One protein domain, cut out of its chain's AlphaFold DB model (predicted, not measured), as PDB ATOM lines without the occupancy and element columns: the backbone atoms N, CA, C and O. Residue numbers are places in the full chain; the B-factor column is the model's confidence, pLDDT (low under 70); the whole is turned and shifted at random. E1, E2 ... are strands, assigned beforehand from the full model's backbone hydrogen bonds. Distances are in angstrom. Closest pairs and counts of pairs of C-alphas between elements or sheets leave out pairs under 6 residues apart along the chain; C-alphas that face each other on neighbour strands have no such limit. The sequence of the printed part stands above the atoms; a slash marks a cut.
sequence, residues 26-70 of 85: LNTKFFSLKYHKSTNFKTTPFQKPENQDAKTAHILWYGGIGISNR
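Overview. This is residues 26 to 70 of the 85 residues of an uncharacterized protein of Acidobacteria bacterium (UniProt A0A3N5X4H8). With little regular structure, this is one long, thin hairpin: strands E1 and E2 lie side by side towards one end, and residues 36 to 62 run out from them and fold back, tied midway by a short antiparallel pairing of residues 42 to 43 with 59 to 60. The printed part has 45 residues, with no named helix and two strands, E1 then E2, antiparallel; the class is all strand, though the named elements hold only 10 residues. It is an extended rod, radius of gyration of the C-alphas 16.8 A, spanning 51 by 18 by 11 A.

Arrangement. E1, residues 31 to 35, and E2, residues 63 to 67, form a hairpin, antiparallel at 161 degrees between directions. C-alphas 35 and 63 face each other at 3.9 A. N 32 and O 66, 2.9 A apart, are within hydrogen-bond range, as are N 66 and O 32, at 2.8 A.

Along the chain. E1 is 13.2 A long, from C-alpha 31 at (34.613, -9.976, 1.957). E2 is 13.6 A long, ending with C-alpha 67 at (32.880, -9.835, -2.608).

Size, cuts and confidence. The farthest C-alphas, of Asn 51 and Asn 69, are 50.8 A apart. The printed part has no cut; E1 to E2 is a long link. Residues 48 to 53 and 55 have pLDDT under 70.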
ATOM      1  N   LEU A  26      27.323 -10.952   7.231       88.12
ATOM      2  CA  LEU A  26      28.546 -10.838   6.442       88.12
ATOM      3  C   LEU A  26      29.585 -11.904   6.813       88.12
ATOM      4  O   LEU A  26      30.011 -12.028   7.958       88.12
ATOM      5  N   ASN A  27      30.054 -12.643   5.811       87.44
ATOM      6  CA  ASN A  27      31.168 -13.571   5.905       87.44
ATOM      7  C   ASN A  27      32.473 -12.883   5.489       87.44
ATOM      8  O   ASN A  27      32.731 -12.660   4.299       87.44
ATOM      9  N   THR A  28      33.319 -12.610   6.480       86.62
ATOM     10  CA  THR A  28      34.607 -11.921   6.322       86.62
ATOM     11  C   THR A  28      35.622 -12.696   5.481       86.62
ATOM     12  O   THR A  28      36.498 -12.081   4.886       86.62
ATOM     13  N   LYS A  29      35.488 -14.025   5.332       87.88
ATOM     14  CA  LYS A  29      36.376 -14.820   4.457       87.88
ATOM     15  C   LYS A  29      36.178 -14.510   2.970       87.88
ATOM     16  O   LYS A  29      37.100 -14.692   2.182       87.88
ATOM     17  N   PHE A  30      34.982 -14.063   2.583       86.19
ATOM     18  CA  PHE A  30      34.629 -13.734   1.194       86.19
ATOM     19  C   PHE A  30      34.427 -12.232   0.970       86.19
ATOM     20  O   PHE A  30      34.005 -11.824  -0.113       86.19
ATOM     21  N   PHE A  31      34.708 -11.424   1.989       89.12
ATOM     22  CA  PHE A  31      34.613  -9.976   1.957       89.12
ATOM     23  C   PHE A  31      36.025  -9.395   1.982       89.12
ATOM     24  O   PHE A  31      36.799  -9.661   2.897       89.12
ATOM     25  N   SER A  32      36.379  -8.620   0.961       87.75
ATOM     26  CA  SER A  32      37.722  -8.061   0.822       87.75
ATOM     27  C   SER A  32      37.668  -6.552   0.646       87.75
ATOM     28  O   SER A  32      36.969  -6.042  -0.225       87.75
ATOM     29  N   LEU A  33      38.440  -5.843   1.466       86.62
ATOM     30  CA  LEU A  33      38.732  -4.429   1.278       86.62
ATOM     31  C   LEU A  33      40.119  -4.321   0.644       86.62
ATOM     32  O   LEU A  33      41.112  -4.772   1.218       86.62
ATOM     33  N   LYS A  34      40.190  -3.745  -0.553       85.56
ATOM     34  CA  LYS A  34      41.452  -3.456  -1.232       85.56
ATOM     35  C   LYS A  34      41.652  -1.953  -1.242       85.56
ATOM     36  O   LYS A  34      40.929  -1.231  -1.918       85.56
ATOM     37  N   TYR A  35      42.633  -1.493  -0.482       87.94
ATOM     38  CA  TYR A  35      43.070  -0.106  -0.501       87.94
ATOM     39  C   TYR A  35      44.273   0.048  -1.430       87.94
ATOM     40  O   TYR A  35      45.104  -0.855  -1.569       87.94
ATOM     41  N   HIS A  36      44.380   1.209  -2.060       82.75
ATOM     42  CA  HIS A  36      45.549   1.554  -2.843       82.75
ATOM     43  C   HIS A  36      46.686   1.978  -1.911       82.75
ATOM     44  O   HIS A  36      46.548   2.880  -1.085       82.75
ATOM     45  N   LYS A  37      47.823   1.283  -2.019       75.94
ATOM     46  CA  LYS A  37      48.907   1.333  -1.027       75.94
ATOM     47  C   LYS A  37      49.500   2.733  -0.834       75.94
ATOM     48  O   LYS A  37      49.900   3.062   0.276       75.94
ATOM     49  N   SER A  38      49.573   3.556  -1.882       75.12
ATOM     50  CA  SER A  38      50.202   4.884  -1.794       75.12
ATOM     51  C   SER A  38      49.276   5.983  -1.265       75.12
ATOM     52  O   SER A  38      49.756   7.053  -0.893       75.12
ATOM     53  N   THR A  39      47.972   5.717  -1.204       74.62
ATOM     54  CA  THR A  39      46.924   6.674  -0.827       74.62
ATOM     55  C   THR A  39      46.064   6.125   0.304       74.62
ATOM     56  O   THR A  39      44.894   6.461   0.395       74.62
ATOM     57  N   ASN A  40      46.595   5.230   1.137       77.38
ATOM     58  CA  ASN A  40      45.868   4.715   2.291       77.38
ATOM     59  C   ASN A  40      46.094   5.635   3.496       77.38
ATOM     60  O   ASN A  40      47.156   5.568   4.109       77.38
ATOM     61  N   PHE A  41      45.123   6.501   3.800       78.06
ATOM     62  CA  PHE A  41      45.187   7.476   4.900       78.06
ATOM     63  C   PHE A  41      46.464   8.323   4.893       78.06
ATOM     64  O   PHE A  41      47.052   8.625   5.930       78.06
ATOM     65  N   LYS A  42      46.909   8.708   3.696       79.88
ATOM     66  CA  LYS A  42      48.103   9.533   3.551       79.88
ATOM     67  C   LYS A  42      47.706  11.000   3.620       79.88
ATOM     68  O   LYS A  42      46.854  11.447   2.855       79.88
ATOM     69  N   THR A  43      48.336  11.749   4.513       77.94
ATOM     70  CA  THR A  43      48.165  13.198   4.591       77.94
ATOM     71  C   THR A  43      49.001  13.874   3.507       77.94
ATOM     72  O   THR A  43      50.177  13.558   3.308       77.94
ATOM     73  N   THR A  44      48.394  14.797   2.765       80.44
ATOM     74  CA  THR A  44      49.156  15.721   1.921       80.44
ATOM     75  C   THR A  44      49.888  16.730   2.807       80.44
ATOM     76  O   THR A  44      49.424  17.006   3.917       80.44
ATOM     77  N   PRO A  45      51.004  17.321   2.346       77.44
ATOM     78  CA  PRO A  45      51.619  18.430   3.065       77.44
ATOM     79  C   PRO A  45      50.594  19.547   3.303       77.44
ATOM     80  O   PRO A  45      49.758  19.828   2.442       77.44
ATOM     81  N   PHE A  46      50.659  20.159   4.486       72.75
ATOM     82  CA  PHE A  46      49.818  21.294   4.849       72.75
ATOM     83  C   PHE A  46      50.140  22.473   3.933       72.75
ATOM     84  O   PHE A  46      51.261  22.980   3.955       72.75
ATOM     85  N   GLN A  47      49.163  22.912   3.143       71.38
ATOM     86  CA  GLN A  47      49.288  24.128   2.345       71.38
ATOM     87  C   GLN A  47      48.566  25.270   3.057       71.38
ATOM     88  O   GLN A  47      47.482  25.078   3.615       71.38
ATOM     89  N   LYS A  48      49.195  26.452   3.083       68.94
ATOM     90  CA  LYS A  48      48.544  27.676   3.558       68.94
ATOM     91  C   LYS A  48      47.750  28.255   2.379       68.94
ATOM     92  O   LYS A  48      48.377  28.575   1.371       68.94
ATOM     93  N   PRO A  49      46.415  28.356   2.454       68.38
ATOM     94  CA  PRO A  49      45.631  29.043   1.437       68.38
ATOM     95  C   PRO A  49      45.978  30.537   1.438       68.38
ATOM     96  O   PRO A  49      46.144  31.126   2.504       68.38
ATOM     97  N   GLU A  50      46.026  31.163   0.262       64.69
ATOM     98  CA  GLU A  50      46.366  32.590   0.090       64.69
ATOM     99  C   GLU A  50      45.448  33.544   0.893       64.69
ATOM    100  O   GLU A  50      45.869  34.634   1.259       64.69
ATOM    101  N   ASN A  51      44.215  33.128   1.222       66.88
ATOM    102  CA  ASN A  51      43.184  33.973   1.849       66.88
ATOM    103  C   ASN A  51      42.645  33.465   3.204       66.88
ATOM    104  O   ASN A  51      41.596  33.925   3.655       66.88
ATOM    105  N   GLN A  52      43.313  32.516   3.868       65.25
ATOM    106  CA  GLN A  52      42.930  32.075   5.217       65.25
ATOM    107  C   GLN A  52      44.162  31.805   6.086       65.25
ATOM    108  O   GLN A  52      45.167  31.272   5.619       65.25
ATOM    109  N   ASP A  53      44.082  32.145   7.376       65.56
ATOM    110  CA  ASP A  53      45.185  31.895   8.317       65.56
ATOM    111  C   ASP A  53      45.269  30.424   8.775       65.56
ATOM    112  O   ASP A  53      46.260  29.986   9.360       65.56
ATOM    113  N   ALA A  54      44.252  29.622   8.451       70.19
ATOM    114  CA  ALA A  54      44.238  28.190   8.707       70.19
ATOM    115  C   ALA A  54      45.073  27.423   7.666       70.19
ATOM    116  O   ALA A  54      44.963  27.654   6.466       70.19
ATOM    117  N   LYS A  55      45.889  26.464   8.120       68.75
ATOM    118  CA  LYS A  55      46.584  25.507   7.245       68.75
ATOM    119  C   LYS A  55      45.684  24.297   7.003       68.75
ATOM    120  O   LYS A  55      45.268  23.652   7.963       68.75
ATOM    121  N   THR A  56      45.449  23.942   5.742       71.25
ATOM    122  CA  THR A  56      44.598  22.800   5.372       71.25
ATOM    123  C   THR A  56      45.456  21.662   4.818       71.25
ATOM    124  O   THR A  56      46.380  21.883   4.033       71.25
ATOM    125  N   ALA A  57      45.155  20.429   5.224       72.88
ATOM    126  CA  ALA A  57      45.725  19.217   4.641       72.88
ATOM    127  C   ALA A  57      44.599  18.273   4.221       72.88
ATOM    128  O   ALA A  57      43.598  18.137   4.922       72.88
ATOM    129  N   HIS A  58      44.785  17.608   3.084       78.56
ATOM    130  CA  HIS A  58      43.861  16.600   2.592       78.56
ATOM    131  C   HIS A  58      44.311  15.227   3.090       78.56
ATOM    132  O   HIS A  58      45.495  14.882   3.026       78.56
ATOM    133  N   ILE A  59      43.359  14.432   3.572       82.19
ATOM    134  CA  ILE A  59      43.579  13.018   3.865       82.19
ATOM    135  C   ILE A  59      43.166  12.243   2.622       82.19
ATOM    136  O   ILE A  59      41.996  12.220   2.248       82.19
ATOM    137  N   LEU A  60      44.142  11.629   1.961       83.31
ATOM    138  CA  LEU A  60      43.900  10.791   0.799       83.31
ATOM    139  C   LEU A  60      43.532   9.390   1.277       83.31
ATOM    140  O   LEU A  60      44.300   8.751   2.002       83.31
ATOM    141  N   TRP A  61      42.371   8.918   0.833       83.25
ATOM    142  CA  TRP A  61      41.963   7.526   0.929       83.25
ATOM    143  C   TRP A  61      41.394   7.074  -0.413       83.25
ATOM    144  O   TRP A  61      40.530   7.734  -0.985       83.25
ATOM    145  N   TYR A  62      41.887   5.947  -0.921       81.38
ATOM    146  CA  TYR A  62      41.299   5.287  -2.079       81.38
ATOM    147  C   TYR A  62      41.286   3.786  -1.844       81.38
ATOM    148  O   TYR A  62      42.326   3.164  -1.601       81.38
ATOM    149  N   GLY A  63      40.101   3.202  -1.923       86.19
ATOM    150  CA  GLY A  63      39.900   1.776  -1.772       86.19
ATOM    151  C   GLY A  63      38.570   1.343  -2.360       86.19
ATOM    152  O   GLY A  63      37.670   2.150  -2.574       86.19
ATOM    153  N   GLY A  64      38.475   0.048  -2.629       87.19
ATOM    154  CA  GLY A  64      37.270  -0.609  -3.104       87.19
ATOM    155  C   GLY A  64      36.949  -1.827  -2.251       87.19
ATOM    156  O   GLY A  64      37.842  -2.504  -1.730       87.19
ATOM    157  N   ILE A  65      35.657  -2.107  -2.124       89.69
ATOM    158  CA  ILE A  65      35.145  -3.315  -1.483       89.69
ATOM    159  C   ILE A  65      34.785  -4.316  -2.579       89.69
ATOM    160  O   ILE A  65      34.131  -3.970  -3.560       89.69
ATOM    161  N   GLY A  66      35.209  -5.565  -2.406       88.31
ATOM    162  CA  GLY A  66      34.909  -6.666  -3.313       88.31
ATOM    163  C   GLY A  66      34.424  -7.898  -2.559       88.31
ATOM    164  O   GLY A  66      34.980  -8.262  -1.519       88.31
ATOM    165  N   ILE A  67      33.410  -8.565  -3.113       91.00
ATOM    166  CA  ILE A  67      32.880  -9.835  -2.608       91.00
ATOM    167  C   ILE A  67      33.239 -10.941  -3.599       91.00
ATOM    168  O   ILE A  67      32.792 -10.916  -4.744       91.00
ATOM    169  N   SER A  68      34.012 -11.933  -3.158       89.69
ATOM    170  CA  SER A  68      34.429 -13.057  -4.010       89.69
ATOM    171  C   SER A  68      33.344 -14.124  -4.168       89.69
ATOM    172  O   SER A  68      33.303 -14.825  -5.175       89.69
ATOM    173  N   ASN A  69      32.434 -14.244  -3.196       87.62
ATOM    174  CA  ASN A  69      31.287 -15.140  -3.292       87.62
ATOM    175  C   ASN A  69      30.059 -14.575  -2.570       87.62
ATOM    176  O   ASN A  69      29.960 -14.628  -1.343       87.62
ATOM    177  N   ARG A  70      29.085 -14.084  -3.346       86.19
ATOM    178  CA  ARG A  70      27.827 -13.535  -2.815       86.19
ATOM    179  C   ARG A  70      26.924 -14.590  -2.175       86.19
ATOM    180  O   ARG A  70      26.197 -14.258  -1.254       86.19
TER     181      ARG A  70